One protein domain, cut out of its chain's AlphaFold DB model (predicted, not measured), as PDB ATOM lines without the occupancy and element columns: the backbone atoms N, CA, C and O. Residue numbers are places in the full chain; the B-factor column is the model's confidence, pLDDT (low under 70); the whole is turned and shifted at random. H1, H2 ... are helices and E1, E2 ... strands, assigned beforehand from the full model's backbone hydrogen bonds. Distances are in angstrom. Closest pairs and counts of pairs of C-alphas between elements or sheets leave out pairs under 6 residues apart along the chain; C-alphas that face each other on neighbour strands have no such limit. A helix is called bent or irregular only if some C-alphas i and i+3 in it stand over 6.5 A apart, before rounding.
ATOM      1  N   VAL A  26     181.599 140.503 142.055       58.41
ATOM      2  CA  VAL A  26     181.291 139.322 142.925       58.41
ATOM      3  C   VAL A  26     181.586 139.546 144.419       58.41
ATOM      4  O   VAL A  26     182.718 139.418 144.870       58.41
ATOM      5  N   PHE A  27     180.541 139.779 145.214       67.06
ATOM      6  CA  PHE A  27     180.606 139.940 146.675       67.06
ATOM      7  C   PHE A  27     180.672 138.614 147.437       67.06
ATOM      8  O   PHE A  27     181.363 138.493 148.446       67.06
ATOM      9  N   MET A  28     179.933 137.602 146.979       69.12
ATOM     10  CA  MET A  28     179.870 136.310 147.658       69.12
ATOM     11  C   MET A  28     179.604 135.197 146.657       69.12
ATOM     12  O   MET A  28     178.797 135.356 145.745       69.12
ATOM     13  N   ILE A  29     180.248 134.047 146.837       70.06
ATOM     14  CA  ILE A  29     179.970 132.849 146.045       70.06
ATOM     15  C   ILE A  29     179.322 131.821 146.963       70.06
ATOM     16  O   ILE A  29     179.952 131.304 147.882       70.06
ATOM     17  N   LEU A  30     178.050 131.527 146.714       71.88
ATOM     18  CA  LEU A  30     177.301 130.492 147.410       71.88
ATOM     19  C   LEU A  30     177.329 129.202 146.593       71.88
ATOM     20  O   LEU A  30     177.216 129.221 145.367       71.88
ATOM     21  N   ARG A  31     177.448 128.057 147.266       65.38
ATOM     22  CA  ARG A  31     177.319 126.751 146.615       65.38
ATOM     23  C   ARG A  31     175.862 126.300 146.678       65.38
ATOM     24  O   ARG A  31     175.290 126.173 147.756       65.38
ATOM     25  N   SER A  32     175.275 126.078 145.514       67.00
ATOM     26  CA  SER A  32     173.902 125.610 145.344       67.00
ATOM     27  C   SER A  32     173.795 124.084 145.514       67.00
ATOM     28  O   SER A  32     174.798 123.368 145.447       67.00
ATOM     29  N   ASN A  33     172.578 123.564 145.702       66.19
ATOM     30  CA  ASN A  33     172.285 122.138 145.936       66.19
ATOM     31  C   ASN A  33     172.726 121.208 144.821       66.19
ATOM     32  O   ASN A  33     173.090 120.062 145.058       66.19
ATOM     33  N   ASN A  34     172.691 121.715 143.599       65.56
ATOM     34  CA  ASN A  34     173.120 121.016 142.397       65.56
ATOM     35  C   ASN A  34     174.639 121.130 142.154       65.56
ATOM     36  O   ASN A  34     175.103 120.780 141.075       65.56
ATOM     37  N   GLY A  35     175.403 121.688 143.101       66.06
ATOM     38  CA  GLY A  35     176.839 121.928 142.962       66.06
ATOM     39  C   GLY A  35     177.206 123.170 142.146       66.06
ATOM     40  O   GLY A  35     178.393 123.481 142.052       66.06
ATOM     41  N   SER A  36     176.228 123.902 141.600       69.50
ATOM     42  CA  SER A  36     176.477 125.145 140.857       69.50
ATOM     43  C   SER A  36     176.882 126.299 141.781       69.50
ATOM     44  O   SER A  36     176.484 126.357 142.946       69.50
ATOM     45  N   LEU A  37     177.706 127.214 141.265       71.12
ATOM     46  CA  LEU A  37     178.160 128.398 141.990       71.12
ATOM     47  C   LEU A  37     177.214 129.572 141.722       71.12
ATOM     48  O   LEU A  37     177.054 130.012 140.584       71.12
ATOM     49  N   VAL A  38     176.619 130.094 142.786       72.94
ATOM     50  CA  VAL A  38     175.764 131.280 142.793       72.94
ATOM     51  C   VAL A  38     176.636 132.464 143.179       72.94
ATOM     52  O   VAL A  38     177.045 132.594 144.329       72.94
ATOM     53  N   LYS A  39     176.947 133.318 142.207       78.62
ATOM     54  CA  LYS A  39     177.685 134.563 142.440       78.62
ATOM     55  C   LYS A  39     176.691 135.657 142.814       78.62
ATOM     56  O   LYS A  39     175.799 135.972 142.028       78.62
ATOM     57  N   LEU A  40     176.824 136.195 144.015       76.94
ATOM     58  CA  LEU A  40     176.109 137.373 144.473       76.94
ATOM     59  C   LEU A  40     176.957 138.602 144.212       76.94
ATOM     60  O   LEU A  40     178.167 138.587 144.429       76.94
ATOM     61  N   TYR A  41     176.278 139.655 143.792       79.56
ATOM     62  CA  TYR A  41     176.863 140.901 143.370       79.56
ATOM     63  C   TYR A  41     176.464 142.020 144.303       79.56
ATOM     64  O   TYR A  41     175.307 142.081 144.699       79.56
ATOM     65  N   CYS A  42     177.393 142.898 144.653       76.44
ATOM     66  CA  CYS A  42     177.090 144.044 145.499       76.44
ATOM     67  C   CYS A  42     177.326 145.331 144.717       76.44
ATOM     68  O   CYS A  42     178.358 145.483 144.073       76.44
ATOM     69  N   ARG A  43     176.349 146.236 144.733       79.44
ATOM     70  CA  ARG A  43     176.397 147.509 144.010       79.44
ATOM     71  C   ARG A  43     175.944 148.636 144.919       79.44
ATOM     72  O   ARG A  43     174.913 148.529 145.570       79.44
ATOM     73  N   LEU A  44     176.697 149.726 144.956       79.00
ATOM     74  CA  LEU A  44     176.333 150.906 145.730       79.00
ATOM     75  C   LEU A  44     175.504 151.865 144.864       79.00
ATOM     76  O   LEU A  44     175.996 152.381 143.862       79.00
ATOM     77  N   ASP A  45     174.261 152.136 145.257       78.38
ATOM     78  CA  ASP A  45     173.469 153.233 144.696       78.38
ATOM     79  C   ASP A  45     173.664 154.480 145.564       78.38
ATOM     80  O   ASP A  45     173.027 154.665 146.607       78.38
ATOM     81  N   VAL A  46     174.572 155.345 145.111       76.38
ATOM     82  CA  VAL A  46     174.932 156.598 145.788       76.38
ATOM     83  C   VAL A  46     173.757 157.581 145.817       76.38
ATOM     84  O   VAL A  46     173.592 158.302 146.798       76.38
ATOM     85  N   LYS A  47     172.890 157.582 144.791       80.06
ATOM     86  CA  LYS A  47     171.744 158.506 144.724       80.06
ATOM     87  C   LYS A  47     170.714 158.188 145.799       80.06
ATOM     88  O   LYS A  47     170.119 159.100 146.365       80.06
ATOM     89  N   LYS A  48     170.506 156.899 146.075       80.38
ATOM     90  CA  LYS A  48     169.555 156.434 147.093       80.38
ATOM     91  C   LYS A  48     170.201 156.135 148.441       80.38
ATOM     92  O   LYS A  48     169.481 155.859 149.396       80.38
ATOM     93  N   SER A  49     171.531 156.212 148.540       81.81
ATOM     94  CA  SER A  49     172.283 155.790 149.728       81.81
ATOM     95  C   SER A  49     171.922 154.358 150.148       81.81
ATOM     96  O   SER A  49     171.652 154.073 151.320       81.81
ATOM     97  N   THR A  50     171.885 153.454 149.168       84.44
ATOM     98  CA  THR A  50     171.546 152.043 149.367       84.44
ATOM     99  C   THR A  50     172.636 151.137 148.824       84.44
ATOM    100  O   THR A  50     173.134 151.346 147.720       84.44
ATOM    101  N   LEU A  51     172.961 150.091 149.573       83.31
ATOM    102  CA  LEU A  51     173.762 148.977 149.087       83.31
ATOM    103  C   LEU A  51     172.815 147.938 148.477       83.31
ATOM    104  O   LEU A  51     171.840 147.556 149.111       83.31
ATOM    105  N   ILE A  52     173.060 147.490 147.256       84.00
ATOM    106  CA  ILE A  52     172.211 146.547 146.526       84.00
ATOM    107  C   ILE A  52     172.939 145.216 146.444       84.00
ATOM    108  O   ILE A  52     174.031 145.144 145.889       84.00
ATOM    109  N   LEU A  53     172.316 144.156 146.946       84.81
ATOM    110  CA  LEU A  53     172.759 142.785 146.728       84.81
ATOM    111  C   LEU A  53     171.932 142.186 145.596       84.81
ATOM    112  O   LEU A  53     170.712 142.097 145.697       84.81
ATOM    113  N   ALA A  54     172.597 141.773 144.529       83.56
ATOM    114  CA  ALA A  54     171.990 141.258 143.320       83.56
ATOM    115  C   ALA A  54     172.481 139.846 142.988       83.56
ATOM    116  O   ALA A  54     173.594 139.444 143.308       83.56
ATOM    117  N   TYR A  55     171.658 139.097 142.275       79.81
ATOM    118  CA  TYR A  55     171.964 137.795 141.714       79.81
ATOM    119  C   TYR A  55     171.508 137.769 140.260       79.81
ATOM    120  O   TYR A  55     170.349 138.053 139.958       79.81
ATOM    121  N   LYS A  56     172.422 137.420 139.355       76.38
ATOM    122  CA  LYS A  56     172.130 137.274 137.926       76.38
ATOM    123  C   LYS A  56     171.929 135.787 137.619       76.38
ATOM    124  O   LYS A  56     172.845 134.992 137.820       76.38
ATOM    125  N   LEU A  57     170.752 135.416 137.116       75.38
ATOM    126  CA  LEU A  57     170.457 134.075 136.603       75.38
ATOM    127  C   LEU A  57     169.901 134.185 135.189       75.38
ATOM    128  O   LEU A  57     168.802 134.704 134.978       75.38
ATOM    129  N   ASN A  58     170.639 133.648 134.219       75.38
ATOM    130  CA  ASN A  58     170.338 133.798 132.796       75.38
ATOM    131  C   ASN A  58     170.190 135.289 132.428       75.38
ATOM    132  O   ASN A  58     171.138 136.050 132.592       75.38
ATOM    133  N   LYS A  59     169.008 135.712 131.956       76.25
ATOM    134  CA  LYS A  59     168.688 137.111 131.622       76.25
ATOM    135  C   LYS A  59     168.015 137.883 132.770       76.25
ATOM    136  O   LYS A  59     167.757 139.071 132.617       76.25
ATOM    137  N   ASN A  60     167.731 137.226 133.896       77.75
ATOM    138  CA  ASN A  60     167.010 137.826 135.016       77.75
ATOM    139  C   ASN A  60     167.982 138.284 136.107       77.75
ATOM    140  O   ASN A  60     168.923 137.567 136.461       77.75
ATOM    141  N   VAL A  61     167.716 139.462 136.670       82.19
ATOM    142  CA  VAL A  61     168.439 140.012 137.820       82.19
ATOM    143  C   VAL A  61     167.479 140.057 139.001       82.19
ATOM    144  O   VAL A  61     166.406 140.645 138.909       82.19
ATOM    145  N   PHE A  62     167.859 139.412 140.097       84.50
ATOM    146  CA  PHE A  62     167.146 139.447 141.369       84.50
ATOM    147  C   PHE A  62     167.937 140.317 142.326       84.50
ATOM    148  O   PHE A  62     169.140 140.118 142.444       84.50
ATOM    149  N   GLU A  63     167.301 141.255 143.014       86.94
ATOM    150  CA  GLU A  63     168.016 142.203 143.864       86.94
ATOM    151  C   GLU A  63     167.269 142.522 145.156       86.94
ATOM    152  O   GLU A  63     166.045 142.439 145.234       86.94
ATOM    153  N   THR A  64     168.032 142.890 146.179       87.94
ATOM    154  CA  THR A  64     167.537 143.459 147.430       87.94
ATOM    155  C   THR A  64     168.390 144.656 147.816       87.94
ATOM    156  O   THR A  64     169.586 144.693 147.531       87.94
ATOM    157  N   SER A  65     167.781 145.635 148.478       88.69
ATOM    158  CA  SER A  65     168.446 146.871 148.894       88.69
ATOM    159  C   SER A  65     168.599 146.934 150.412       88.69
ATOM    160  O   SER A  65     167.671 146.621 151.157       88.69
ATOM    161  N   PHE A  66     169.759 147.394 150.863       85.50
ATOM    162  CA  PHE A  66     170.061 147.761 152.239       85.50
ATOM    163  C   PHE A  66     170.163 149.281 152.309       85.50
ATOM    164  O   PHE A  66     170.997 149.886 151.635       85.50
ATOM    165  N   GLU A  67     169.347 149.915 153.142       87.75
ATOM    166  CA  GLU A  67     169.503 151.341 153.431       87.75
ATOM    167  C   GLU A  67     170.754 151.540 154.287       87.75
ATOM    168  O   GLU A  67     170.818 151.015 155.400       87.75
ATOM    169  N   LEU A  68     171.737 152.314 153.814       79.94
ATOM    170  CA  LEU A  68     173.013 152.484 154.525       79.94
ATOM    171  C   LEU A  68     172.813 153.031 155.945       79.94
ATOM    172  O   LEU A  68     173.422 152.531 156.888       79.94
ATOM    173  N   LYS A  69     171.869 153.967 156.112       83.50
ATOM    174  CA  LYS A  69     171.478 154.546 157.411       83.50
ATOM    175  C   LYS A  69     170.889 153.539 158.410       83.50
ATOM    176  O   LYS A  69     170.799 153.833 159.592       83.50
ATOM    177  N   ARG A  70     170.394 152.394 157.927       86.50
ATOM    178  CA  ARG A  70     169.871 151.294 158.757       86.50
ATOM    179  C   ARG A  70     170.884 150.163 158.883       86.50
ATOM    180  O   ARG A  70     170.838 149.407 159.850       86.50
ATOM    181  N   LEU A  71     171.773 150.040 157.899       82.06
ATOM    182  CA  LEU A  71     172.835 149.048 157.863       82.06
ATOM    183  C   LEU A  71     173.928 149.356 158.886       82.06
ATOM    184  O   LEU A  71     174.446 148.426 159.495       82.06
ATOM    185  N   TYR A  72     174.226 150.632 159.113       78.62
ATOM    186  CA  TYR A  72     175.183 151.080 160.119       78.62
ATOM    187  C   TYR A  72     174.491 151.969 161.148       78.62
ATOM    188  O   TYR A  72     173.634 152.775 160.792       78.62
ATOM    189  N   ASN A  73     174.839 151.813 162.425       82.06
ATOM    190  CA  ASN A  73     174.408 152.758 163.452       82.06
ATOM    191  C   ASN A  73     175.243 154.050 163.404       82.06
ATOM    192  O   ASN A  73     176.196 154.162 162.637       82.06
ATOM    193  N   GLU A  74     174.904 155.013 164.259       82.81
ATOM    194  CA  GLU A  74     175.563 156.329 164.334       82.81
ATOM    195  C   GLU A  74     177.071 156.249 164.617       82.81
ATOM    196  O   GLU A  74     177.827 157.134 164.235       82.81
ATOM    197  N   ASN A  75     177.520 155.150 165.229       81.88
ATOM    198  CA  ASN A  75     178.924 154.886 165.527       81.88
ATOM    199  C   ASN A  75     179.646 154.129 164.392       81.88
ATOM    200  O   ASN A  75     180.788 153.708 164.562       81.88
ATOM    201  N   GLY A  76     178.980 153.893 163.257       75.50
ATOM    202  CA  GLY A  76     179.531 153.165 162.113       75.50
ATOM    203  C   GLY A  76     179.555 151.641 162.274       75.50
ATOM    204  O   GLY A  76     180.142 150.949 161.443       75.50
ATOM    205  N   TYR A  77     178.918 151.078 163.307       76.12
ATOM    206  CA  TYR A  77     178.860 149.625 163.487       76.12
ATOM    207  C   TYR A  77     177.748 148.994 162.657       76.12
ATOM    208  O   TYR A  77     176.617 149.480 162.628       76.12
ATOM    209  N   LEU A  78     178.059 147.846 162.050       77.00
ATOM    210  CA  LEU A  78     177.105 147.044 161.291       77.00
ATOM    211  C   LEU A  78     175.953 146.555 162.186       77.00
ATOM    212  O   LEU A  78     176.146 145.771 163.121       77.00
ATOM    213  N   MET A  79     174.733 146.928 161.819       87.12
ATOM    214  CA  MET A  79     173.484 146.461 162.413       87.12
ATOM    215  C   MET A  79     173.173 145.035 161.941       87.12
ATOM    216  O   MET A  79     172.326 144.804 161.073       87.12
ATOM    217  N   LYS A  80     173.864 144.051 162.533       81.38
ATOM    218  CA  LYS A  80     173.752 142.621 162.182       81.38
ATOM    219  C   LYS A  80     172.304 142.106 162.080       81.38
ATOM    220  O   LYS A  80     172.035 141.376 161.128       81.38
ATOM    221  N   PRO A  81     171.362 142.458 162.985       86.12
ATOM    222  CA  PRO A  81     169.982 141.978 162.885       86.12
ATOM    223  C   PRO A  81     169.263 142.475 161.627       86.12
ATOM    224  O   PRO A  81     168.599 141.690 160.955       86.12
ATOM    225  N   TYR A  82     169.442 143.753 161.275       83.12
ATOM    226  CA  TYR A  82     168.868 144.331 160.059       83.12
ATOM    227  C   TYR A  82     169.453 143.663 158.814       83.12
ATOM    228  O   TYR A  82     168.703 143.159 157.979       83.12
ATOM    229  N   ALA A  83     170.786 143.569 158.741       81.50
ATOM    230  CA  ALA A  83     171.471 142.912 157.633       81.50
ATOM    231  C   ALA A  83     170.997 141.457 157.458       81.50
ATOM    232  O   ALA A  83     170.642 141.045 156.354       81.50
ATOM    233  N   LYS A  84     170.911 140.697 158.559       82.25
ATOM    234  CA  LYS A  84     170.431 139.311 158.550       82.25
ATOM    235  C   LYS A  84     168.987 139.213 158.062       82.25
ATOM    236  O   LYS A  84     168.711 138.361 157.225       82.25
ATOM    237  N   ASN A  85     168.083 140.067 158.543       87.88
ATOM    238  CA  ASN A  85     166.682 140.038 158.117       87.88
ATOM    239  C   ASN A  85     166.524 140.327 156.624       87.88
ATOM    240  O   ASN A  85     165.803 139.603 155.943       87.88
ATOM    241  N   VAL A  86     167.217 141.340 156.097       85.56
ATOM    242  CA  VAL A  86     167.154 141.673 154.666       85.56
ATOM    243  C   VAL A  86     167.664 140.508 153.814       85.56
ATOM    244  O   VAL A  86     167.001 140.121 152.852       85.56
ATOM    245  N   VAL A  87     168.787 139.888 154.199       82.50
ATOM    246  CA  VAL A  87     169.317 138.703 153.503       82.50
ATOM    247  C   VAL A  87     168.351 137.524 153.603       82.50
ATOM    248  O   VAL A  87     168.041 136.917 152.586       82.50
ATOM    249  N   MET A  88     167.833 137.203 154.790       82.69
ATOM    250  CA  MET A  88     166.897 136.085 154.972       82.69
ATOM    251  C   MET A  88     165.611 136.280 154.172       82.69
ATOM    252  O   MET A  88     165.117 135.321 153.583       82.69
ATOM    253  N   ASN A  89     165.097 137.508 154.089       85.19
ATOM    254  CA  ASN A  89     163.927 137.827 153.275       85.19
ATOM    255  C   ASN A  89     164.219 137.643 151.783       85.19
ATOM    256  O   ASN A  89     163.436 137.005 151.084       85.19
ATOM    257  N   PHE A  90     165.370 138.127 151.310       84.00
ATOM    258  CA  PHE A  90     165.813 137.932 149.929       84.00
ATOM    259  C   PHE A  90     165.988 136.446 149.588       84.00
ATOM    260  O   PHE A  90     165.461 135.961 148.586       84.00
ATOM    261  N   LEU A  91     166.666 135.695 150.457       78.62
ATOM    262  CA  LEU A  91     166.858 134.258 150.296       78.62
ATOM    263  C   LEU A  91     165.544 133.484 150.408       78.62
ATOM    264  O   LEU A  91     165.387 132.489 149.721       78.62
ATOM    265  N   SER A  92     164.578 133.923 151.212       80.31
ATOM    266  CA  SER A  92     163.267 133.264 151.293       80.31
ATOM    267  C   SER A  92     162.421 133.546 150.049       80.31
ATOM    268  O   SER A  92     161.814 132.629 149.497       80.31
ATOM    269  N   ALA A  93     162.436 134.789 149.554       80.06
ATOM    270  CA  ALA A  93     161.713 135.198 148.350       80.06
ATOM    271  C   ALA A  93     162.270 134.540 147.076       80.06
ATOM    272  O   ALA A  93     161.516 134.208 146.162       80.06
ATOM    273  N   HIS A  94     163.585 134.316 147.022       77.75
ATOM    274  CA  HIS A  94     164.264 133.810 145.827       77.75
ATOM    275  C   HIS A  94     164.911 132.430 146.011       77.75
ATOM    276  O   HIS A  94     165.494 131.905 145.069       77.75
ATOM    277  N   GLY A  95     164.795 131.800 147.180       67.69
ATOM    278  CA  GLY A  95     165.540 130.588 147.555       67.69
ATOM    279  C   GLY A  95     165.265 129.386 146.663       67.69
ATOM    280  O   GLY A  95     166.194 128.674 146.281       67.69
ATOM    281  N   ARG A  96     164.005 129.213 146.236       67.94
ATOM    282  CA  ARG A  96     163.627 128.187 145.246       67.94
ATOM    283  C   ARG A  96     164.316 128.419 143.897       67.94
ATOM    284  O   ARG A  96     164.786 127.471 143.277       67.94
ATOM    285  N   THR A  97     164.430 129.677 143.479       67.75
ATOM    286  CA  THR A  97     165.097 130.092 142.235       67.75
ATOM    287  C   THR A  97     166.622 130.002 142.342       67.75
ATOM    288  O   THR A  97     167.298 129.666 141.371       67.75
ATOM    289  N   LEU A  98     167.167 130.252 143.535       62.69
ATOM    290  CA  LEU A  98     168.595 130.199 143.859       62.69
ATOM    291  C   LEU A  98     169.102 128.761 144.109       62.69
ATOM    292  O   LEU A  98     170.312 128.531 144.154       62.69
TER     293      LEU A  98
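AT A GLANCE: This is residues 26 to 98 of the 102 residues of an uncharacterized protein of Plasmodium falciparum UGT5.1 (UniProt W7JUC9). A strongly twisted sheet of four strands forms a wall, and one long helix, H2, covers one of its faces on the E3 and E4 side, while the other face has no named helix over it. The strands follow one another as a meander, each the antiparallel neighbour of the one before, and the short H1 at the end of E4 starts the turn back into H2. The 73 printed residues hold, in chain order, E1, E2, E3, E4, H1 and H2, with sheet order E1 - E2 - E3 - E4, antiparallel throughout; the class is mixed, helices and strands. The whole is only just compact, close to loose, with a radius of gyration of the C-alphas of 13.2 A, and elongated, spanning 42 by 24 by 19 A.

HOW THE PARTS SIT: Begin with E1, residues 26 to 31, an edge strand; it forms a hairpin with E2, residues 37 to 45, where N 30 and O 38 are 2.8 A apart, within hydrogen-bond range. E2 forms the next hairpin with E3, residues 50 to 57, at 148 degrees between directions; look for N 43 and O 52, 2.8 A apart. E3 and E4, residues 60 to 67, make the third hairpin, at 162 degrees, with N 55 and O 62 2.7 A apart. H1, residues 68 to 71, only grazes the sheet. H2, residues 80 to 98, is on the sheet at a height of 7.7 A; it lies over E3 and runs along the strands, at 20 degrees to E3 on the local plane. Its closest C-alphas to E4 are those of Phe 90 and Thr 64, 6.3 A apart. With residues 80 to 83 alone H2 touches H1, closest at the C-alphas of Ala 83 and Leu 71, 6.3 A. E1 and E4 are apart. In H2, 13 of 15 O i to N i+4 pairs are within hydrogen-bond range; H1 is too short for such a pair.

IN THESE COORDINATES: Find C-alpha 26 at (181.291, 139.322, 142.925), where E1 begins its 13.7 A. E2 runs 25.4 A, E3 22.1 A and E4 23.0 A, ending at C-alpha 67, (169.503, 151.341, 153.431). H1 spans 4.8 A. H2 covers 22.7 A to C-alpha 98 at (168.595, 130.199, 143.859), with a kink of 47 degrees near residue 92; it is irregular, C-alphas 93 and 96 being 7.9 A apart.

THE WHOLE: The two C-alphas farthest apart are those of Asn 34 and Glu 74, 41.6 A. The printed part has no cut and no long link. Mean pLDDT of the printed part is 78.2; look for values under 70 at residues 26 to 28, 31 to 36 and 95 to 98.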